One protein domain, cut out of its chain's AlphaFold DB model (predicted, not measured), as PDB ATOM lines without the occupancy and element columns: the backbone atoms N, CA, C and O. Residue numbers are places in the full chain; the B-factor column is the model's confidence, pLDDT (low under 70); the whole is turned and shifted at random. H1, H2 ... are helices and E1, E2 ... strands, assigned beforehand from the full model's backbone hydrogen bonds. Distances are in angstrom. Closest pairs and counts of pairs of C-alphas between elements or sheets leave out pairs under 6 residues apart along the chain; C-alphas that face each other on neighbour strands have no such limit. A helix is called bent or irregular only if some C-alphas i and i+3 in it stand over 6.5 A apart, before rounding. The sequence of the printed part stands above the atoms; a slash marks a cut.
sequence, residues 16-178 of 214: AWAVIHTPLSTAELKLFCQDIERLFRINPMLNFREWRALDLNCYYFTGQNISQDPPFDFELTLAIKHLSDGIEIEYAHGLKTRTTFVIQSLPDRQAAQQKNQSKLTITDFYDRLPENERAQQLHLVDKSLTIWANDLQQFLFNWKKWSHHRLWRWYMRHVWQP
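Overview. This is residues 16 to 178 of the 214 residues of an uncharacterized protein of Nitrosomonas sp (UniProt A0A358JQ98). A twisted sheet of seven antiparallel strands is curled like part of a barrel, left open between its edge strands E1 and E2, with H1, H2 and H5 inside the curl. H5, the longest helix, packs mainly on E1, and after it the chain folds back into H6, which is not on the sheet; H4 lies at one end of the longest axis and H3 toward the other. The printed part has 163 residues, with six named helices and seven named strands in the order E1, H1, H2, E2, E3, E4, E5, E6, H3, E7, H4, H5, H6. The order across the sheet is E1, E7, E6, E5, E4, E3, E2, and the class is mixed, helices and strands. The whole is compact, with a radius of gyration of the C-alphas of 16.4 A and spans of 47 by 35 by 31 A.

Along the chain. E1 is residues 16 to 22, 19.8 A from first to last C-alpha, and begins with C-alpha 16 at (135.850, 157.939, 179.354). H1, residues 26 to 33, and H2, residues 36 to 42, follow. E2 is residues 46 to 55, 22.4 A, and bends by 79 degrees at residue 49. E3, residues 58 to 65, 20.7 A, bends by 58 degrees at residue 62. E4, residues 72 to 83, is the longest strand by residues, spans 31.2 A from C-alpha 72 at (131.153, 161.018, 198.000), and bends by 59 degrees at residue 75. E5 is residues 86 to 91, and E6 is residues 98 to 105, 23.0 A. H3, residues 108 to 114, precedes E7, residues 118 to 125, 22.7 A. H4 is residues 131 to 136, and H5 is residues 145 to 162, 25.3 A. H6, residues 166 to 176, 14.4 A, ends with C-alpha 176 at (154.869, 159.609, 199.799); it is neither bent nor irregular, but only just: C-alphas 173 and 176 are 6.3 A apart.

Arrangement. E1 is antiparallel to E7, with N 18 and O 122 within hydrogen-bond range at 2.9 A. E7 is antiparallel to E6, with N 121 and O 102 at 2.8 A. E2, E3, E4, E5 and E6 form a meander, each strand the antiparallel neighbour of the one before. Its pairs within range include N 52 and O 60, 2.8 A, in the hairpin of E2 and E3; N 76 and O 61, 2.9 A, in that of E3 and E4; N 81 and O 88, 2.8 A, in that of E4 and E5; and N 89 and O 99, 2.8 A, in that of E5 and E6. H1, H2 and H5 are on one face of the sheet, which makes two layers, helices over a sheet. H1 is over E6 at a height of 7.8 A and runs along the strands, at 14 degrees to E6 on the local plane. H2 has a height of 6.2 A and is over none of the strands. The closest C-alphas of E1 and H5 are those of Ile 20 and Gln 153, 6.1 A. H2 and H5 touch, about perpendicular at 79 degrees, through residues 148 to 155 of H5 alone; their closest C-alphas are those of Ile 42 and Leu 152, 6.2 A. H5 and H6 are close but not clearly touching, at a shallow tilt of 28 degrees, opposite ways; the C-alphas of Trp 162 and Trp 168 are closest, 6.6 A. H6 and H2 are near each other. H3 only grazes the sheet with residues 110 to 114, and H4 is not on it. Every O i to N i+4 pair is within hydrogen-bond range in H1, H2 and H5, against 2 of 3 in H3, 1 of 2 in H4 and 6 of 7 in H6.

Size, cuts and confidence. The two C-alphas farthest apart are those of Asn 132 and Arg 166, 51.6 A. The printed part has no cut, and no link is long. The mean pLDDT of the printed part is 89.4; residues 108 to 114 and residue 132 are under 70.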
ATOM      1  N   ALA A  16     134.985 156.773 179.219       88.69
ATOM      2  CA  ALA A  16     135.850 157.939 179.354       88.69
ATOM      3  C   ALA A  16     137.301 157.492 179.185       88.69
ATOM      4  O   ALA A  16     137.678 156.419 179.649       88.69
ATOM      5  N   TRP A  17     138.135 158.292 178.528       92.25
ATOM      6  CA  TRP A  17     139.524 157.914 178.294       92.25
ATOM      7  C   TRP A  17     140.471 159.102 178.412       92.25
ATOM      8  O   TRP A  17     140.083 160.255 178.236       92.25
ATOM      9  N   ALA A  18     141.729 158.799 178.712       93.81
ATOM     10  CA  ALA A  18     142.820 159.757 178.722       93.81
ATOM     11  C   ALA A  18     144.080 159.120 178.129       93.81
ATOM     12  O   ALA A  18     144.358 157.935 178.319       93.81
ATOM     13  N   VAL A  19     144.856 159.922 177.403       93.44
ATOM     14  CA  VAL A  19     146.130 159.509 176.806       93.44
ATOM     15  C   VAL A  19     147.271 160.258 177.467       93.44
ATOM     16  O   VAL A  19     147.243 161.481 177.588       93.44
ATOM     17  N   ILE A  20     148.311 159.513 177.827       93.38
ATOM     18  CA  ILE A  20     149.514 160.022 178.466       93.38
ATOM     19  C   ILE A  20     150.724 159.588 177.647       93.38
ATOM     20  O   ILE A  20     150.881 158.413 177.322       93.38
ATOM     21  N   HIS A  21     151.615 160.530 177.352       92.56
ATOM     22  CA  HIS A  21     152.917 160.228 176.761       92.56
ATOM     23  C   HIS A  21     153.955 160.147 177.877       92.56
ATOM     24  O   HIS A  21     154.032 161.051 178.713       92.56
ATOM     25  N   THR A  22     154.715 159.055 177.917       93.00
ATOM     26  CA  THR A  22     155.602 158.738 179.039       93.00
ATOM     27  C   THR A  22     157.058 158.610 178.584       93.00
ATOM     28  O   THR A  22     157.319 158.117 177.482       93.00
ATOM     29  N   PRO A  23     158.031 158.980 179.435       92.31
ATOM     30  CA  PRO A  23     159.453 158.783 179.153       92.31
ATOM     31  C   PRO A  23     159.935 157.353 179.445       92.31
ATOM     32  O   PRO A  23     161.125 157.068 179.304       92.31
ATOM     33  N   LEU A  24     159.048 156.465 179.907       93.00
ATOM     34  CA  LEU A  24     159.373 155.071 180.189       93.00
ATOM     35  C   LEU A  24     159.265 154.234 178.916       93.00
ATOM     36  O   LEU A  24     158.349 154.428 178.115       93.00
ATOM     37  N   SER A  25     160.157 153.260 178.764       92.88
ATOM     38  CA  SER A  25     159.970 152.193 177.776       92.88
ATOM     39  C   SER A  25     158.711 151.373 178.093       92.88
ATOM     40  O   SER A  25     158.218 151.376 179.224       92.88
ATOM     41  N   THR A  26     158.188 150.626 177.119       93.81
ATOM     42  CA  THR A  26     156.997 149.780 177.328       93.81
ATOM     43  C   THR A  26     157.204 148.746 178.441       93.81
ATOM     44  O   THR A  26     156.288 148.500 179.221       93.81
ATOM     45  N   ALA A  27     158.408 148.179 178.567       92.81
ATOM     46  CA  ALA A  27     158.750 147.230 179.628       92.81
ATOM     47  C   ALA A  27     158.777 147.891 181.017       92.81
ATOM     48  O   ALA A  27     158.187 147.370 181.964       92.81
ATOM     49  N   GLU A  28     159.413 149.062 181.136       93.69
ATOM     50  CA  GLU A  28     159.438 149.831 182.386       93.69
ATOM     51  C   GLU A  28     158.032 150.263 182.809       93.69
ATOM     52  O   GLU A  28     157.694 150.188 183.989       93.69
ATOM     53  N   LEU A  29     157.203 150.690 181.851       95.06
ATOM     54  CA  LEU A  29     155.834 151.112 182.118       95.06
ATOM     55  C   LEU A  29     154.939 149.934 182.527       95.06
ATOM     56  O   LEU A  29     154.162 150.070 183.467       95.06
ATOM     57  N   LYS A  30     155.097 148.756 181.910       94.62
ATOM     58  CA  LYS A  30     154.404 147.529 182.349       94.62
ATOM     59  C   LYS A  30     154.747 147.183 183.794       94.62
ATOM     60  O   LYS A  30     153.845 146.960 184.594       94.62
ATOM     61  N   LEU A  31     156.034 147.200 184.144       93.12
ATOM     62  CA  LEU A  31     156.484 146.960 185.517       93.12
ATOM     63  C   LEU A  31     155.976 148.043 186.479       93.12
ATOM     64  O   LEU A  31     155.632 147.763 187.624       93.12
ATOM     65  N   PHE A  32     155.885 149.292 186.020       93.69
ATOM     66  CA  PHE A  32     155.296 150.369 186.803       93.69
ATOM     67  C   PHE A  32     153.816 150.116 187.119       93.69
ATOM     68  O   PHE A  32     153.401 150.340 188.257       93.69
ATOM     69  N   CYS A  33     153.043 149.639 186.143       94.44
ATOM     70  CA  CYS A  33     151.614 149.369 186.288       94.44
ATOM     71  C   CYS A  33     151.290 148.156 187.174       94.44
ATOM     72  O   CYS A  33     150.139 147.994 187.553       94.44
ATOM     73  N   GLN A  34     152.270 147.329 187.549       91.75
ATOM     74  CA  GLN A  34     152.055 146.210 188.479       91.75
ATOM     75  C   GLN A  34     151.775 146.667 189.921       91.75
ATOM     76  O   GLN A  34     151.187 145.925 190.699       91.75
ATOM     77  N   ASP A  35     152.179 147.885 190.292       93.00
ATOM     78  CA  ASP A  35     151.908 148.464 191.613       93.00
ATOM     79  C   ASP A  35     150.559 149.198 191.592       93.00
ATOM     80  O   ASP A  35     150.486 150.417 191.405       93.00
ATOM     81  N   ILE A  36     149.481 148.421 191.723       94.31
ATOM     82  CA  ILE A  36     148.093 148.893 191.597       94.31
ATOM     83  C   ILE A  36     147.775 149.957 192.643       94.31
ATOM     84  O   ILE A  36     147.194 150.995 192.324       94.31
ATOM     85  N   GLU A  37     148.220 149.745 193.878       94.38
ATOM     86  CA  GLU A  37     148.045 150.714 194.953       94.38
ATOM     87  C   GLU A  37     148.673 152.060 194.593       94.38
ATOM     88  O   GLU A  37     148.040 153.106 194.756       94.38
ATOM     89  N   ARG A  38     149.896 152.058 194.045       93.94
ATOM     90  CA  ARG A  38     150.542 153.295 193.603       93.94
ATOM     91  C   ARG A  38     149.746 153.993 192.504       93.94
ATOM     92  O   ARG A  38     149.609 155.212 192.581       93.94
ATOM     93  N   LEU A  39     149.214 153.267 191.515       94.94
ATOM     94  CA  LEU A  39     148.419 153.868 190.432       94.94
ATOM     95  C   LEU A  39     147.233 154.664 190.982       94.94
ATOM     96  O   LEU A  39     147.052 155.829 190.621       94.94
ATOM     97  N   PHE A  40     146.474 154.066 191.902       94.12
ATOM     98  CA  PHE A  40     145.318 154.707 192.529       94.12
ATOM     99  C   PHE A  40     145.714 155.837 193.478       94.12
ATOM    100  O   PHE A  40     145.096 156.898 193.467       94.12
ATOM    101  N   ARG A  41     146.780 155.659 194.262       94.12
ATOM    102  CA  ARG A  41     147.249 156.686 195.202       94.12
ATOM    103  C   ARG A  41     147.844 157.908 194.526       94.12
ATOM    104  O   ARG A  41     147.939 158.946 195.180       94.12
ATOM    105  N   ILE A  42     148.256 157.819 193.263       94.50
ATOM    106  CA  ILE A  42     148.656 158.993 192.480       94.50
ATOM    107  C   ILE A  42     147.460 159.907 192.199       94.50
ATOM    108  O   ILE A  42     147.661 161.112 192.105       94.50
ATOM    109  N   ASN A  43     146.235 159.378 192.129       94.19
ATOM    110  CA  ASN A  43     145.047 160.192 191.902       94.19
ATOM    111  C   ASN A  43     144.834 161.175 193.071       94.19
ATOM    112  O   ASN A  43     144.509 160.744 194.183       94.19
ATOM    113  N   PRO A  44     144.981 162.495 192.854       91.56
ATOM    114  CA  PRO A  44     144.847 163.476 193.928       91.56
ATOM    115  C   PRO A  44     143.397 163.643 194.399       91.56
ATOM    116  O   PRO A  44     143.172 164.270 195.433       91.56
ATOM    117  N   MET A  45     142.424 163.121 193.646       93.00
ATOM    118  CA  MET A  45     141.000 163.212 193.959       93.00
ATOM    119  C   MET A  45     140.510 162.061 194.846       93.00
ATOM    120  O   MET A  45     139.335 162.035 195.204       93.00
ATOM    121  N   LEU A  46     141.380 161.112 195.212       92.94
ATOM    122  CA  LEU A  46     141.031 159.980 196.068       92.94
ATOM    123  C   LEU A  46     141.694 160.104 197.443       92.94
ATOM    124  O   LEU A  46     142.918 160.083 197.587       92.94
ATOM    125  N   ASN A  47     140.861 160.174 198.475       93.19
ATOM    126  CA  ASN A  47     141.274 160.122 199.869       93.19
ATOM    127  C   ASN A  47     141.047 158.713 200.417       93.19
ATOM    128  O   ASN A  47     139.933 158.362 200.796       93.19
ATOM    129  N   PHE A  48     142.109 157.916 200.488       93.56
ATOM    130  CA  PHE A  48     142.052 156.549 201.009       93.56
ATOM    131  C   PHE A  48     141.886 156.553 202.532       93.56
ATOM    132  O   PHE A  48     142.647 157.214 203.247       93.56
ATOM    133  N   ARG A  49     140.903 155.794 203.020       94.00
ATOM    134  CA  ARG A  49     140.785 155.404 204.433       94.00
ATOM    135  C   ARG A  49     141.485 154.072 204.666       94.00
ATOM    136  O   ARG A  49     142.201 153.926 205.649       94.00
ATOM    137  N   GLU A  50     141.334 153.149 203.724       94.50
ATOM    138  CA  GLU A  50     141.863 151.796 203.818       94.50
ATOM    139  C   GLU A  50     142.305 151.272 202.452       94.50
ATOM    140  O   GLU A  50     141.703 151.608 201.436       94.50
ATOM    141  N   TRP A  51     143.343 150.436 202.446       94.62
ATOM    142  CA  TRP A  51     143.763 149.624 201.309       94.62
ATOM    143  C   TRP A  51     144.227 148.257 201.816       94.62
ATOM    144  O   TRP A  51     145.028 148.191 202.749       94.62
ATOM    145  N   ARG A  52     143.745 147.169 201.210       95.19
ATOM    146  CA  ARG A  52     144.131 145.792 201.542       95.19
ATOM    147  C   ARG A  52     144.219 144.943 200.274       95.19
ATOM    148  O   ARG A  52     143.338 145.007 199.420       95.19
ATOM    149  N   ALA A  53     145.252 144.113 200.171       94.12
ATOM    150  CA  ALA A  53     145.263 143.013 199.210       94.12
ATOM    151  C   ALA A  53     144.414 141.862 199.773       94.12
ATOM    152  O   ALA A  53     144.614 141.458 200.919       94.12
ATOM    153  N   LEU A  54     143.451 141.378 198.992       93.81
ATOM    154  CA  LEU A  54     142.619 140.220 199.327       93.81
ATOM    155  C   LEU A  54     143.234 138.917 198.799       93.81
ATOM    156  O   LEU A  54     143.113 137.881 199.440       93.81
ATOM    157  N   ASP A  55     143.886 138.990 197.636       91.38
ATOM    158  CA  ASP A  55     144.601 137.891 196.975       91.38
ATOM    159  C   ASP A  55     145.668 138.480 196.022       91.38
ATOM    160  O   ASP A  55     145.798 139.704 195.928       91.38
ATOM    161  N   LEU A  56     146.410 137.643 195.284       87.44
ATOM    162  CA  LEU A  56     147.511 138.032 194.389       87.44
ATOM    163  C   LEU A  56     147.140 139.186 193.436       87.44
ATOM    164  O   LEU A  56     147.953 140.074 193.196       87.44
ATOM    165  N   ASN A  57     145.904 139.186 192.930       93.56
ATOM    166  CA  ASN A  57     145.381 140.166 191.974       93.56
ATOM    167  C   ASN A  57     144.022 140.739 192.392       93.56
ATOM    168  O   ASN A  57     143.292 141.262 191.552       93.56
ATOM    169  N   CYS A  58     143.677 140.650 193.676       95.56
ATOM    170  CA  CYS A  58     142.411 141.152 194.196       95.56
ATOM    171  C   CYS A  58     142.669 142.155 195.313       95.56
ATOM    172  O   CYS A  58     143.424 141.877 196.243       95.56
ATOM    173  N   TYR A  59     142.022 143.313 195.238       96.38
ATOM    174  CA  TYR A  59     142.252 144.421 196.163       96.38
ATOM    175  C   TYR A  59     140.936 144.972 196.680       96.38
ATOM    176  O   TYR A  59     139.948 145.034 195.953       96.38
ATOM    177  N   TYR A  60     140.953 145.420 197.926       96.44
ATOM    178  CA  TYR A  60     139.858 146.126 198.570       96.44
ATOM    179  C   TYR A  60     140.348 147.476 199.071       96.44
ATOM    180  O   TYR A  60     141.416 147.565 199.683       96.44
ATOM    181  N   PHE A  61     139.569 148.527 198.844       95.56
ATOM    182  CA  PHE A  61     139.878 149.837 199.396       95.56
ATOM    183  C   PHE A  61     138.630 150.695 199.573       95.56
ATOM    184  O   PHE A  61     137.646 150.588 198.838       95.56
ATOM    185  N   THR A  62     138.704 151.583 200.558       96.00
ATOM    186  CA  THR A  62     137.636 152.526 200.894       96.00
ATOM    187  C   THR A  62     138.186 153.927 201.028       96.00
ATOM    188  O   THR A  62     139.384 154.147 201.265       96.00
ATOM    189  N   GLY A  63     137.306 154.905 200.887       94.75
ATOM    190  CA  GLY A  63     137.717 156.286 200.965       94.75
ATOM    191  C   GLY A  63     136.639 157.255 200.547       94.75
ATOM    192  O   GLY A  63     135.450 156.959 200.599       94.75
ATOM    193  N   GLN A  64     137.101 158.427 200.143       93.88
ATOM    194  CA  GLN A  64     136.267 159.507 199.655       93.88
ATOM    195  C   GLN A  64     136.822 160.025 198.332       93.88
ATOM    196  O   GLN A  64     138.026 160.276 198.214       93.88
ATOM    197  N   ASN A  65     135.952 160.181 197.343       92.12
ATOM    198  CA  ASN A  65     136.260 160.829 196.081       92.12
ATOM    199  C   ASN A  65     135.843 162.304 196.173       92.12
ATOM    200  O   ASN A  65     134.679 162.619 196.418       92.12
ATOM    201  N   ILE A  66     136.813 163.199 195.991       91.75
ATOM    202  CA  ILE A  66     136.643 164.658 196.067       91.75
ATOM    203  C   ILE A  66     136.615 165.322 194.680       91.75
ATOM    204  O   ILE A  66     136.806 166.528 194.569       91.75
ATOM    205  N   SER A  67     136.413 164.550 193.608       88.56
ATOM    206  CA  SER A  67     136.319 165.073 192.231       88.56
ATOM    207  C   SER A  67     135.037 165.863 191.954       88.56
ATOM    208  O   SER A  67     134.897 166.446 190.879       88.56
ATOM    209  N   GLN A  68     134.095 165.865 192.898       85.62
ATOM    210  CA  GLN A  68     132.813 166.553 192.815       85.62
ATOM    211  C   GLN A  68     132.450 167.167 194.169       85.62
ATOM    212  O   GLN A  68     132.985 166.760 195.202       85.62
ATOM    213  N   ASP A  69     131.541 168.141 194.138       84.50
ATOM    214  CA  ASP A  69     130.978 168.796 195.315       84.50
ATOM    215  C   ASP A  69     129.460 168.531 195.360       84.50
ATOM    216  O   ASP A  69     128.767 168.884 194.397       84.50
ATOM    217  N   PRO A  70     128.931 167.876 196.410       87.69
ATOM    218  CA  PRO A  70     129.650 167.357 197.575       87.69
ATOM    219  C   PRO A  70     130.518 166.119 197.259       87.69
ATOM    220  O   PRO A  70     130.175 165.340 196.365       87.69
ATOM    221  N   PRO A  71     131.617 165.892 198.008       90.50
ATOM    222  CA  PRO A  71     132.373 164.647 197.940       90.50
ATOM    223  C   PRO A  71     131.508 163.431 198.276       90.50
ATOM    224  O   PRO A  71     130.591 163.522 199.092       90.50
ATOM    225  N   PHE A  72     131.858 162.270 197.723       90.06
ATOM    226  CA  PHE A  72     131.153 161.018 198.000       90.06
ATOM    227  C   PHE A  72     132.103 159.930 198.496       90.06
ATOM    228  O   PHE A  72     133.259 159.841 198.074       90.06
ATOM    229  N   ASP A  73     131.608 159.098 199.406       92.94
ATOM    230  CA  ASP A  73     132.348 157.948 199.912       92.94
ATOM    231  C   ASP A  73     132.272 156.787 198.913       92.94
ATOM    232  O   ASP A  73     131.285 156.617 198.197       92.94
ATOM    233  N   PHE A  74     133.332 155.988 198.859       91.38
ATOM    234  CA  PHE A  74     133.384 154.791 198.031       91.38
ATOM    235  C   PHE A  74     133.912 153.596 198.821       91.38
ATOM    236  O   PHE A  74     134.745 153.721 199.724       91.38
ATOM    237  N   GLU A  75     133.471 152.424 198.388       94.69
ATOM    238  CA  GLU A  75     133.956 151.121 198.811       94.69
ATOM    239  C   GLU A  75     134.073 150.248 197.564       94.69
ATOM    240  O   GLU A  75     133.099 150.056 196.834       94.69
ATOM    241  N   LEU A  76     135.291 149.796 197.268       93.62
ATOM    242  CA  LEU A  76     135.604 149.148 196.004       93.62
ATOM    243  C   LEU A  76     136.373 147.855 196.245       93.62
ATOM    244  O   LEU A  76     137.340 147.811 197.002       93.62
ATOM    245  N   THR A  77     135.951 146.820 195.523       96.62
ATOM    246  CA  THR A  77     136.705 145.580 195.348       96.62
ATOM    247  C   THR A  77     137.101 145.470 193.882       96.62
ATOM    248  O   THR A  77     136.252 145.646 193.003       96.62
ATOM    249  N   LEU A  78     138.382 145.216 193.629       95.69
ATOM    250  CA  LEU A  78     138.974 145.136 192.299       95.69
ATOM    251  C   LEU A  78     139.558 143.754 192.041       95.69
ATOM    252  O   LEU A  78     140.190 143.190 192.934       95.69
ATOM    253  N   ALA A  79     139.451 143.288 190.801       96.88
ATOM    254  CA  ALA A  79     140.217 142.168 190.268       96.88
ATOM    255  C   ALA A  79     141.107 142.645 189.112       96.88
ATOM    256  O   ALA A  79     140.678 143.437 188.274       96.88
ATOM    257  N   ILE A  80     142.355 142.184 189.068       96.88
ATOM    258  CA  ILE A  80     143.356 142.625 188.092       96.88
ATOM    259  C   ILE A  80     143.636 141.514 187.088       96.88
ATOM    260  O   ILE A  80     144.022 140.402 187.451       96.88
ATOM    261  N   LYS A  81     143.501 141.844 185.806       95.69
ATOM    262  CA  LYS A  81     143.890 140.994 184.682       95.69
ATOM    263  C   LYS A  81     145.113 141.593 184.005       95.69
ATOM    264  O   LYS A  81     145.095 142.732 183.540       95.69
ATOM    265  N   HIS A  82     146.191 140.821 183.934       93.00
ATOM    266  CA  HIS A  82     147.374 141.218 183.179       93.00
ATOM    267  C   HIS A  82     147.177 140.903 181.700       93.00
ATOM    268  O   HIS A  82     146.890 139.766 181.332       93.00
ATOM    269  N   LEU A  83     147.352 141.917 180.860       92.06
ATOM    270  CA  LEU A  83     147.266 141.809 179.411       92.06
ATOM    271  C   LEU A  83     148.668 141.841 178.802       92.06
ATOM    272  O   LEU A  83     149.634 142.307 179.411       92.06
ATOM    273  N   SER A  84     148.784 141.372 177.561       90.00
ATOM    274  CA  SER A  84     150.063 141.399 176.841       90.00
ATOM    275  C   SER A  84     150.599 142.822 176.654       90.00
ATOM    276  O   SER A  84     151.811 143.035 176.651       90.00
ATOM    277  N   ASP A  85     149.706 143.802 176.563       90.81
ATOM    278  CA  ASP A  85     149.943 145.214 176.300       90.81
ATOM    279  C   ASP A  85     149.535 146.110 177.478       90.81
ATOM    280  O   ASP A  85     149.493 147.324 177.323       90.81
ATOM    281  N   GLY A  86     149.301 145.560 178.675       93.56
ATOM    282  CA  GLY A  86     148.945 146.378 179.832       93.56
ATOM    283  C   GLY A  86     148.203 145.640 180.937       93.56
ATOM    284  O   GLY A  86     148.534 144.498 181.256       93.56
ATOM    285  N   ILE A  87     147.227 146.304 181.553       96.25
ATOM    286  CA  ILE A  87     146.379 145.718 182.600       96.25
ATOM    287  C   ILE A  87     144.918 146.130 182.419       96.25
ATOM    288  O   ILE A  87     144.620 147.226 181.947       96.25
ATOM    289  N   GLU A  88     144.015 145.264 182.851       96.38
ATOM    290  CA  GLU A  88     142.597 145.550 183.029       96.38
ATOM    291  C   GLU A  88     142.252 145.404 184.514       96.38
ATOM    292  O   GLU A  88     142.696 144.475 185.188       96.38
ATOM    293  N   ILE A  89     141.495 146.364 185.027       96.44
ATOM    294  CA  ILE A  89     141.024 146.430 186.405       96.44
ATOM    295  C   ILE A  89     139.515 146.281 186.353       96.44
ATOM    296  O   ILE A  89     138.847 147.165 185.831       96.44
ATOM    297  N   GLU A  90     138.976 145.197 186.888       95.88
ATOM    298  CA  GLU A  90     137.538 144.964 186.977       95.88
ATOM    299  C   GLU A  90     137.030 145.369 188.356       95.88
ATOM    300  O   GLU A  90     137.601 144.988 189.375       95.88
ATOM    301  N   TYR A  91     135.945 146.132 188.394       94.06
ATOM    302  CA  TYR A  91     135.312 146.592 189.624       94.06
ATOM    303  C   TYR A  91     134.132 145.682 189.947       94.06
ATOM    304  O   TYR A  91     133.237 145.520 189.121       94.06
ATOM    305  N   ALA A  92     134.065 145.135 191.159       91.75
ATOM    306  CA  ALA A  92     132.956 144.264 191.560       91.75
ATOM    307  C   ALA A  92     131.607 145.012 191.629       91.75
ATOM    308  O   ALA A  92     130.563 144.462 191.280       91.75
ATOM    309  N   HIS A  93     131.635 146.283 192.043       86.56
ATOM    310  CA  HIS A  93     130.451 147.107 192.311       86.56
ATOM    311  C   HIS A  93     130.649 148.554 191.826       86.56
ATOM    312  O   HIS A  93     131.736 148.919 191.379       86.56
ATOM    313  N   GLY A  94     129.590 149.370 191.872       84.56
ATOM    314  CA  GLY A  94     129.597 150.770 191.422       84.56
ATOM    315  C   GLY A  94     129.228 150.968 189.946       84.56
ATOM    316  O   GLY A  94     128.826 150.032 189.261       84.56
ATOM    317  N   LEU A  95     129.345 152.203 189.455       85.31
ATOM    318  CA  LEU A  95     129.043 152.548 188.057       85.31
ATOM    319  C   LEU A  95     130.141 152.128 187.082       85.31
ATOM    320  O   LEU A  95     129.857 151.700 185.965       85.31
ATOM    321  N   LYS A  96     131.397 152.284 187.506       89.50
ATOM    322  CA  LYS A  96     132.567 151.894 186.725       89.50
ATOM    323  C   LYS A  96     132.641 150.366 186.723       89.50
ATOM    324  O   LYS A  96     132.602 149.758 187.791       89.50
ATOM    325  N   THR A  97     132.700 149.749 185.548       91.44
ATOM    326  CA  THR A  97     132.793 148.286 185.398       91.44
ATOM    327  C   THR A  97     134.223 147.825 185.301       91.44
ATOM    328  O   THR A  97     134.614 146.874 185.977       91.44
ATOM    329  N   ARG A  98     135.015 148.522 184.488       94.44
ATOM    330  CA  ARG A  98     136.433 148.245 184.315       94.44
ATOM    331  C   ARG A  98     137.223 149.492 183.948       94.44
ATOM    332  O   ARG A  98     136.681 150.434 183.373       94.44
ATOM    333  N   THR A  99     138.515 149.446 184.234       95.12
ATOM    334  CA  THR A  99     139.514 150.403 183.761       95.12
ATOM    335  C   THR A  99     140.611 149.646 183.034       95.12
ATOM    336  O   THR A  99     141.223 148.746 183.605       95.12
ATOM    337  N   THR A 100     140.905 150.019 181.795       96.06
ATOM    338  CA  THR A 100     142.026 149.447 181.041       96.06
ATOM    339  C   THR A 100     143.177 150.431 180.967       96.06
ATOM    340  O   THR A 100     142.975 151.606 180.666       96.06
ATOM    341  N   PHE A 101     144.387 149.928 181.167       96.56
ATOM    342  CA  PHE A 101     145.641 150.621 180.918       96.56
ATOM    343  C   PHE A 101     146.320 149.941 179.739       96.56
ATOM    344  O   PHE A 101     146.878 148.861 179.903       96.56
ATOM    345  N   VAL A 102     146.278 150.563 178.564       96.38
ATOM    346  CA  VAL A 102     146.870 150.034 177.329       96.38
ATOM    347  C   VAL A 102     148.172 150.769 177.033       96.38
ATOM    348  O   VAL A 102     148.205 151.998 176.972       96.38
ATOM    349  N   ILE A 103     149.254 150.019 176.852       95.81
ATOM    350  CA  ILE A 103     150.615 150.516 176.655       95.81
ATOM    351  C   ILE A 103     151.033 150.279 175.208       95.81
ATOM    352  O   ILE A 103     151.098 149.148 174.732       95.81
ATOM    353  N   GLN A 104     151.405 151.356 174.527       94.00
ATOM    354  CA  GLN A 104     151.857 151.339 173.140       94.00
ATOM    355  C   GLN A 104     153.255 151.948 173.031       94.00
ATOM    356  O   GLN A 104     153.592 152.890 173.748       94.00
ATOM    357  N   SER A 105     154.086 151.421 172.130       90.38
ATOM    358  CA  SER A 105     155.371 152.056 171.811       90.38
ATOM    359  C   SER A 105     155.148 153.252 170.892       90.38
ATOM    360  O   SER A 105     154.323 153.181 169.981       90.38
ATOM    361  N   LEU A 106     155.898 154.333 171.101       86.56
ATOM    362  CA  LEU A 106     155.925 155.446 170.153       86.56
ATOM    363  C   LEU A 106     156.901 155.139 169.001       86.56
ATOM    364  O   LEU A 106     157.966 154.576 169.256       86.56
ATOM    365  N   PRO A 107     156.576 155.509 167.749       78.81
ATOM    366  CA  PRO A 107     157.520 155.455 166.634       78.81
ATOM    367  C   PRO A 107     158.770 156.309 166.903       78.81
ATOM    368  O   PRO A 107     158.656 157.418 167.432       78.81
ATOM    369  N   ASP A 108     159.944 155.851 166.452       69.44
ATOM    370  CA  ASP A 108     161.256 156.470 166.734       69.44
ATOM    371  C   ASP A 108     161.315 157.981 166.452       69.44
ATOM    372  O   ASP A 108     161.920 158.746 167.206       69.44
ATOM    373  N   ARG A 109     160.631 158.444 165.397       61.72
ATOM    374  CA  ARG A 109     160.573 159.872 165.038       61.72
ATOM    375  C   ARG A 109     159.849 160.724 166.085       61.72
ATOM    376  O   ARG A 109     160.288 161.831 166.375       61.72
ATOM    377  N   GLN A 110     158.765 160.212 166.667       61.62
ATOM    378  CA  GLN A 110     158.017 160.903 167.724       61.62
ATOM    379  C   GLN A 110     158.739 160.794 169.072       61.62
ATOM    380  O   GLN A 110     158.739 161.744 169.858       61.62
ATOM    381  N   ALA A 111     159.416 159.666 169.309       61.91
ATOM    382  CA  ALA A 111     160.177 159.448 170.529       61.91
ATOM    383  C   ALA A 111     161.378 160.402 170.661       61.91
ATOM    384  O   ALA A 111     161.602 160.994 171.722       61.91
ATOM    385  N   ALA A 112     162.099 160.624 169.557       61.16
ATOM    386  CA  ALA A 112     163.242 161.532 169.500       61.16
ATOM    387  C   ALA A 112     162.861 163.002 169.758       61.16
ATOM    388  O   ALA A 112     163.633 163.747 170.358       61.16
ATOM    389  N   GLN A 113     161.660 163.419 169.344       60.41
ATOM    390  CA  GLN A 113     161.247 164.822 169.397       60.41
ATOM    391  C   GLN A 113     160.709 165.250 170.774       60.41
ATOM    392  O   GLN A 113     160.822 166.420 171.132       60.41
ATOM    393  N   GLN A 114     160.156 164.322 171.565       63.12
ATOM    394  CA  GLN A 114     159.515 164.642 172.852       63.12
ATOM    395  C   GLN A 114     160.154 163.977 174.082       63.12
ATOM    396  O   GLN A 114     159.636 164.136 175.185       63.12
ATOM    397  N   LYS A 115     161.264 163.235 173.929       76.88
ATOM    398  CA  LYS A 115     161.853 162.394 175.001       76.88
ATOM    399  C   LYS A 115     160.847 161.408 175.628       76.88
ATOM    400  O   LYS A 115     161.040 160.952 176.754       76.88
ATOM    401  N   ASN A 116     159.786 161.079 174.896       83.81
ATOM    402  CA  ASN A 116     158.774 160.101 175.278       83.81
ATOM    403  C   ASN A 116     159.087 158.786 174.570       83.81
ATOM    404  O   ASN A 116     159.502 158.807 173.422       83.81
ATOM    405  N   GLN A 117     158.907 157.643 175.220       87.94
ATOM    406  CA  GLN A 117     159.195 156.333 174.618       87.94
ATOM    407  C   GLN A 117     157.936 155.485 174.443       87.94
ATOM    408  O   GLN A 117     157.858 154.660 173.535       87.94
ATOM    409  N   SER A 118     156.924 155.703 175.281       92.56
ATOM    410  CA  SER A 118     155.660 154.975 175.204       92.56
ATOM    411  C   SER A 118     154.452 155.878 175.428       92.56
ATOM    412  O   SER A 118     154.546 156.979 175.980       92.56
ATOM    413  N   LYS A 119     153.300 155.390 174.984       94.06
ATOM    414  CA  LYS A 119     151.977 155.970 175.174       94.06
ATOM    415  C   LYS A 119     151.180 155.051 176.096       94.06
ATOM    416  O   LYS A 119     151.145 153.842 175.881       94.06
ATOM    417  N   LEU A 120     150.540 155.633 177.101       95.56
ATOM    418  CA  LEU A 120     149.587 154.970 177.982       95.56
ATOM    419  C   LEU A 120     148.191 155.504 177.679       95.56
ATOM    420  O   LEU A 120     147.972 156.714 177.699       95.56
ATOM    421  N   THR A 121     147.245 154.618 177.415       95.69
ATOM    422  CA  THR A 121     145.829 154.955 177.285       95.69
ATOM    423  C   THR A 121     145.081 154.357 178.460       95.69
ATOM    424  O   THR A 121     145.108 153.145 178.658       95.69
ATOM    425  N   ILE A 122     144.448 155.220 179.245       95.44
ATOM    426  CA  ILE A 122     143.575 154.836 180.350       95.44
ATOM    427  C   ILE A 122     142.145 154.955 179.842       95.44
ATOM    428  O   ILE A 122     141.796 155.974 179.245       95.44
ATOM    429  N   THR A 123     141.327 153.933 180.049       93.62
ATOM    430  CA  THR A 123     139.918 153.948 179.646       93.62
ATOM    431  C   THR A 123     139.061 153.384 180.759       93.62
ATOM    432  O   THR A 123     139.250 152.237 181.146       93.62
ATOM    433  N   ASP A 124     138.124 154.187 181.243       92.81
ATOM    434  CA  ASP A 124     137.097 153.811 182.206       92.81
ATOM    435  C   ASP A 124     135.806 153.467 181.459       92.81
ATOM    436  O   ASP A 124     135.325 154.259 180.648       92.81
ATOM    437  N   PHE A 125     135.236 152.300 181.748       91.12
ATOM    438  CA  PHE A 125     134.004 151.800 181.139       91.12
ATOM    439  C   PHE A 125     132.843 151.853 182.144       91.12
ATOM    440  O   PHE A 125     133.030 151.576 183.333       91.12
ATOM    441  N   TYR A 126     131.647 152.203 181.662       88.62
ATOM    442  CA  TYR A 126     130.439 152.424 182.478       88.62
ATOM    443  C   TYR A 126     129.216 151.645 181.959       88.62
ATOM    444  O   TYR A 126     128.073 152.094 182.053       88.62
ATOM    445  N   ASP A 127     129.450 150.459 181.402       84.88
ATOM    446  CA  ASP A 127     128.465 149.627 180.701       84.88
ATOM    447  C   ASP A 127     127.574 148.761 181.620       84.88
ATOM    448  O   ASP A 127     126.749 147.999 181.122       84.88
ATOM    449  N   ARG A 128     127.675 148.888 182.956       82.94
ATOM    450  CA  ARG A 128     126.887 148.071 183.908       82.94
ATOM    451  C   ARG A 128     125.389 148.329 183.841       82.94
ATOM    452  O   ARG A 128     124.605 147.394 183.969       82.94
ATOM    453  N   LEU A 129     125.010 149.602 183.766       79.12
ATOM    454  CA  LEU A 129     123.625 150.034 183.906       79.12
ATOM    455  C   LEU A 129     123.076 150.546 182.574       79.12
ATOM    456  O   LEU A 129     123.816 151.202 181.826       79.12
ATOM    457  N   PRO A 130     121.780 150.311 182.299       77.56
ATOM    458  CA  PRO A 130     121.093 150.948 181.189       77.56
ATOM    459  C   PRO A 130     121.083 152.476 181.362       77.56
ATOM    460  O   PRO A 130     121.091 153.002 182.477       77.56
ATOM    461  N   GLU A 131     121.056 153.195 180.241       72.75
ATOM    462  CA  GLU A 131     121.245 154.654 180.172       72.75
ATOM    463  C   GLU A 131     120.312 155.440 181.114       72.75
ATOM    464  O   GLU A 131     120.751 156.366 181.800       72.75
ATOM    465  N   ASN A 132     119.052 155.009 181.228       69.69
ATOM    466  CA  ASN A 132     118.033 155.658 182.058       69.69
ATOM    467  C   ASN A 132     118.360 155.631 183.562       69.69
ATOM    468  O   ASN A 132     118.120 156.614 184.261       69.69
ATOM    469  N   GLU A 133     118.925 154.531 184.065       72.94
ATOM    470  CA  GLU A 133     119.329 154.403 185.476       72.94
ATOM    471  C   GLU A 133     120.655 155.123 185.736       72.94
ATOM    472  O   GLU A 133     120.864 155.735 186.784       72.94
ATOM    473  N   ARG A 134     121.539 155.135 184.735       71.62
ATOM    474  CA  ARG A 134     122.823 155.834 184.799       71.62
ATOM    475  C   ARG A 134     122.653 157.346 184.899       71.62
ATOM    476  O   ARG A 134     123.367 157.980 185.673       71.62
ATOM    477  N   ALA A 135     121.691 157.917 184.170       70.88
ATOM    478  CA  ALA A 135     121.372 159.343 184.231       70.88
ATOM    479  C   ALA A 135     121.027 159.797 185.663       70.88
ATOM    480  O   ALA A 135     121.418 160.882 186.090       70.88
ATOM    481  N   GLN A 136     120.367 158.936 186.441       73.19
ATOM    482  CA  GLN A 136     120.014 159.212 187.838       73.19
ATOM    483  C   GLN A 136     121.226 159.128 188.784       73.19
ATOM    484  O   GLN A 136     121.248 159.765 189.838       73.19
ATOM    485  N   GLN A 137     122.270 158.394 188.392       74.19
ATOM    486  CA  GLN A 137     123.492 158.192 189.171       74.19
ATOM    487  C   GLN A 137     124.692 159.002 188.651       74.19
ATOM    488  O   GLN A 137     125.815 158.789 189.098       74.19
ATOM    489  N   LEU A 138     124.480 159.987 187.766       73.50
ATOM    490  CA  LEU A 138     125.550 160.844 187.222       73.50
ATOM    491  C   LEU A 138     126.422 161.507 188.301       73.50
ATOM    492  O   LEU A 138     127.609 161.738 188.083       73.50
ATOM    493  N   HIS A 139     125.859 161.777 189.479       72.62
ATOM    494  CA  HIS A 139     126.585 162.341 190.619       72.62
ATOM    495  C   HIS A 139     127.646 161.390 191.207       72.62
ATOM    496  O   HIS A 139     128.562 161.854 191.875       72.62
ATOM    497  N   LEU A 140     127.582 160.085 190.923       71.88
ATOM    498  CA  LEU A 140     128.581 159.084 191.329       71.88
ATOM    499  C   LEU A 140     129.642 158.831 190.246       71.88
ATOM    500  O   LEU A 140     130.561 158.033 190.449       71.88
ATOM    501  N   VAL A 141     129.531 159.480 189.081       80.00
ATOM    502  CA  VAL A 141     130.515 159.336 188.003       80.00
ATOM    503  C   VAL A 141     131.801 160.043 188.395       80.00
ATOM    504  O   VAL A 141     131.849 161.255 188.566       80.00
ATOM    505  N   ASP A 142     132.871 159.271 188.501       78.56
ATOM    506  CA  ASP A 142     134.203 159.780 188.787       78.56
ATOM    507  C   ASP A 142     134.693 160.738 187.683       78.56
ATOM    508  O   ASP A 142     134.949 160.320 186.555       78.56
ATOM    509  N   LYS A 143     134.846 162.027 188.017       83.50
ATOM    510  CA  LYS A 143     135.347 163.071 187.102       83.50
ATOM    511  C   LYS A 143     136.859 163.281 187.220       83.50
ATOM    512  O   LYS A 143     137.402 164.235 186.667       83.50
ATOM    513  N   SER A 144     137.557 162.405 187.945       88.69
ATOM    514  CA  SER A 144     138.985 162.568 188.215       88.69
ATOM    515  C   SER A 144     139.908 162.131 187.077       88.69
ATOM    516  O   SER A 144     141.082 162.484 187.130       88.69
ATOM    517  N   LEU A 145     139.424 161.420 186.048       91.75
ATOM    518  CA  LEU A 145     140.279 160.765 185.044       91.75
ATOM    519  C   LEU A 145     141.299 161.712 184.393       91.75
ATOM    520  O   LEU A 145     142.479 161.383 184.319       91.75
ATOM    521  N   THR A 146     140.879 162.909 183.976       91.19
ATOM    522  CA  THR A 146     141.780 163.894 183.353       91.19
ATOM    523  C   THR A 146     142.850 164.392 184.325       91.19
ATOM    524  O   THR A 146     144.023 164.485 183.965       91.19
ATOM    525  N   ILE A 147     142.460 164.689 185.568       92.00
ATOM    526  CA  ILE A 147     143.380 165.164 186.612       92.00
ATOM    527  C   ILE A 147     144.358 164.048 186.984       92.00
ATOM    528  O   ILE A 147     145.566 164.264 187.044       92.00
ATOM    529  N   TRP A 148     143.842 162.837 187.177       94.75
ATOM    530  CA  TRP A 148     144.636 161.657 187.472       94.75
ATOM    531  C   TRP A 148     145.637 161.360 186.360       94.75
ATOM    532  O   TRP A 148     146.803 161.112 186.654       94.75
ATOM    533  N   ALA A 149     145.224 161.446 185.094       94.69
ATOM    534  CA  ALA A 149     146.108 161.226 183.960       94.69
ATOM    535  C   ALA A 149     147.251 162.251 183.903       94.69
ATOM    536  O   ALA A 149     148.404 161.872 183.691       94.69
ATOM    537  N   ASN A 150     146.958 163.531 184.150       93.62
ATOM    538  CA  ASN A 150     147.980 164.573 184.236       93.62
ATOM    539  C   ASN A 150     148.976 164.309 185.380       93.62
ATOM    540  O   ASN A 150     150.190 164.334 185.167       93.62
ATOM    541  N   ASP A 151     148.487 164.005 186.581       93.12
ATOM    542  CA  ASP A 151     149.348 163.755 187.741       93.12
ATOM    543  C   ASP A 151     150.171 162.473 187.570       93.12
ATOM    544  O   ASP A 151     151.349 162.429 187.931       93.12
ATOM    545  N   LEU A 152     149.595 161.447 186.939       95.19
ATOM    546  CA  LEU A 152     150.296 160.221 186.576       95.19
ATOM    547  C   LEU A 152     151.394 160.497 185.549       95.19
ATOM    548  O   LEU A 152     152.506 159.994 185.712       95.19
ATOM    549  N   GLN A 153     151.149 161.354 184.557       94.50
ATOM    550  CA  GLN A 153     152.188 161.788 183.628       94.50
ATOM    551  C   GLN A 153     153.361 162.445 184.362       94.50
ATOM    552  O   GLN A 153     154.508 162.019 184.208       94.50
ATOM    553  N   GLN A 154     153.082 163.453 185.190       92.56
ATOM    554  CA  GLN A 154     154.108 164.169 185.952       92.56
ATOM    555  C   GLN A 154     154.875 163.227 186.888       92.56
ATOM    556  O   GLN A 154     156.106 163.297 186.983       92.56
ATOM    557  N   PHE A 155     154.167 162.296 187.531       93.94
ATOM    558  CA  PHE A 155     154.772 161.267 188.362       93.94
ATOM    559  C   PHE A 155     155.748 160.404 187.563       93.94
ATOM    560  O   PHE A 155     156.872 160.198 188.013       93.94
ATOM    561  N   LEU A 156     155.363 159.922 186.378       94.56
ATOM    562  CA  LEU A 156     156.212 159.077 185.534       94.56
ATOM    563  C   LEU A 156     157.486 159.802 185.076       94.56
ATOM    564  O   LEU A 156     158.564 159.201 185.078       94.56
ATOM    565  N   PHE A 157     157.399 161.097 184.756       93.12
ATOM    566  CA  PHE A 157     158.577 161.919 184.452       93.12
ATOM    567  C   PHE A 157     159.541 162.014 185.632       93.12
ATOM    568  O   PHE A 157     160.737 161.732 185.492       93.12
ATOM    569  N   ASN A 158     159.023 162.347 186.811       91.69
ATOM    570  CA  ASN A 158     159.831 162.422 188.025       91.69
ATOM    571  C   ASN A 158     160.393 161.050 188.413       91.69
ATOM    572  O   ASN A 158     161.554 160.936 188.815       91.69
ATOM    573  N   TRP A 159     159.610 159.989 188.230       92.69
ATOM    574  CA  TRP A 159     160.034 158.622 188.477       92.69
ATOM    575  C   TRP A 159     161.205 158.231 187.577       92.69
ATOM    576  O   TRP A 159     162.218 157.760 188.088       92.69
ATOM    577  N   LYS A 160     161.147 158.480 186.262       92.56
ATOM    578  CA  LYS A 160     162.268 158.175 185.352       92.56
ATOM    579  C   LYS A 160     163.549 158.903 185.753       92.56
ATOM    580  O   LYS A 160     164.624 158.308 185.727       92.56
ATOM    581  N   LYS A 161     163.433 160.167 186.168       91.56
ATOM    582  CA  LYS A 161     164.581 160.979 186.585       91.56
ATOM    583  C   LYS A 161     165.240 160.443 187.861       91.56
ATOM    584  O   LYS A 161     166.458 160.311 187.900       91.56
ATOM    585  N   TRP A 162     164.454 160.100 188.883       93.06
ATOM    586  CA  TRP A 162     164.981 159.883 190.238       93.06
ATOM    587  C   TRP A 162     164.943 158.431 190.736       93.06
ATOM    588  O   TRP A 162     165.591 158.113 191.732       93.06
ATOM    589  N   SER A 163     164.230 157.520 190.066       89.50
ATOM    590  CA  SER A 163     164.063 156.122 190.518       89.50
ATOM    591  C   SER A 163     165.362 155.313 190.590       89.50
ATOM    592  O   SER A 163     165.421 154.318 191.315       89.50
ATOM    593  N   HIS A 164     166.426 155.753 189.918       89.88
ATOM    594  CA  HIS A 164     167.758 155.160 190.043       89.88
ATOM    595  C   HIS A 164     168.322 155.306 191.471       89.88
ATOM    596  O   HIS A 164     169.055 154.436 191.946       89.88
ATOM    597  N   HIS A 165     167.928 156.349 192.210       93.94
ATOM    598  CA  HIS A 165     168.368 156.564 193.586       93.94
ATOM    599  C   HIS A 165     167.564 155.702 194.570       93.94
ATOM    600  O   HIS A 165     166.338 155.784 194.667       93.94
ATOM    601  N   ARG A 166     168.264 154.874 195.358       91.44
ATOM    602  CA  ARG A 166     167.638 153.963 196.336       91.44
ATOM    603  C   ARG A 166     166.838 154.703 197.410       91.44
ATOM    604  O   ARG A 166     165.717 154.295 197.696       91.44
ATOM    605  N   LEU A 167     167.391 155.787 197.957       92.69
ATOM    606  CA  LEU A 167     166.728 156.596 198.986       92.69
ATOM    607  C   LEU A 167     165.439 157.230 198.462       92.69
ATOM    608  O   LEU A 167     164.420 157.200 199.145       92.69
ATOM    609  N   TRP A 168     165.453 157.711 197.217       89.75
ATOM    610  CA  TRP A 168     164.256 158.239 196.570       89.75
ATOM    611  C   TRP A 168     163.168 157.171 196.427       89.75
ATOM    612  O   TRP A 168     162.026 157.400 196.815       89.75
ATOM    613  N   ARG A 169     163.507 155.970 195.936       90.38
ATOM    614  CA  ARG A 169     162.534 154.863 195.845       90.38
ATOM    615  C   ARG A 169     161.963 154.480 197.206       90.38
ATOM    616  O   ARG A 169     160.771 154.197 197.298       90.38
ATOM    617  N   TRP A 170     162.802 154.457 198.239       92.88
ATOM    618  CA  TRP A 170     162.361 154.177 199.600       92.88
ATOM    619  C   TRP A 170     161.373 155.240 200.093       92.88
ATOM    620  O   TRP A 170     160.273 154.874 200.505       92.88
ATOM    621  N   TYR A 171     161.720 156.526 199.953       90.88
ATOM    622  CA  TYR A 171     160.864 157.658 200.318       90.88
ATOM    623  C   TYR A 171     159.522 157.608 199.584       90.88
ATOM    624  O   TYR A 171     158.465 157.694 200.207       90.88
ATOM    625  N   MET A 172     159.549 157.395 198.266       91.00
ATOM    626  CA  MET A 172     158.330 157.367 197.463       91.00
ATOM    627  C   MET A 172     157.381 156.239 197.880       91.00
ATOM    628  O   MET A 172     156.174 156.451 197.908       91.00
ATOM    629  N   ARG A 173     157.916 155.065 198.237       88.94
ATOM    630  CA  ARG A 173     157.115 153.894 198.634       88.94
ATOM    631  C   ARG A 173     156.610 153.958 200.074       88.94
ATOM    632  O   ARG A 173     155.472 153.589 200.324       88.94
ATOM    633  N   HIS A 174     157.435 154.408 201.018       89.31
ATOM    634  CA  HIS A 174     157.114 154.317 202.450       89.31
ATOM    635  C   HIS A 174     156.564 155.613 203.039       89.31
ATOM    636  O   HIS A 174     155.863 155.567 204.042       89.31
ATOM    637  N   VAL A 175     156.878 156.764 202.437       89.19
ATOM    638  CA  VAL A 175     156.449 158.074 202.939       89.19
ATOM    639  C   VAL A 175     155.411 158.674 202.000       89.19
ATOM    640  O   VAL A 175     154.274 158.885 202.402       89.19
ATOM    641  N   TRP A 176     155.753 158.891 200.727       90.00
ATOM    642  CA  TRP A 176     154.869 159.609 199.799       90.00
ATOM    643  C   TRP A 176     153.589 158.836 199.443       90.00
ATOM    644  O   TRP A 176     152.501 159.419 199.422       90.00
ATOM    645  N   GLN A 177     153.707 157.535 199.153       87.25
ATOM    646  CA  GLN A 177     152.581 156.685 198.755       87.25
ATOM    647  C   GLN A 177     151.476 156.656 199.825       87.25
ATOM    648  O   GLN A 177     150.362 157.061 199.488       87.25
ATOM    649  N   PRO A 178     151.728 156.311 201.105       86.88
ATOM    650  CA  PRO A 178     150.668 156.255 202.117       86.88
ATOM    651  C   PRO A 178     150.081 157.623 202.504       86.88
ATOM    652  O   PRO A 178     149.006 157.675 203.104       86.88
TER     653      PRO A 178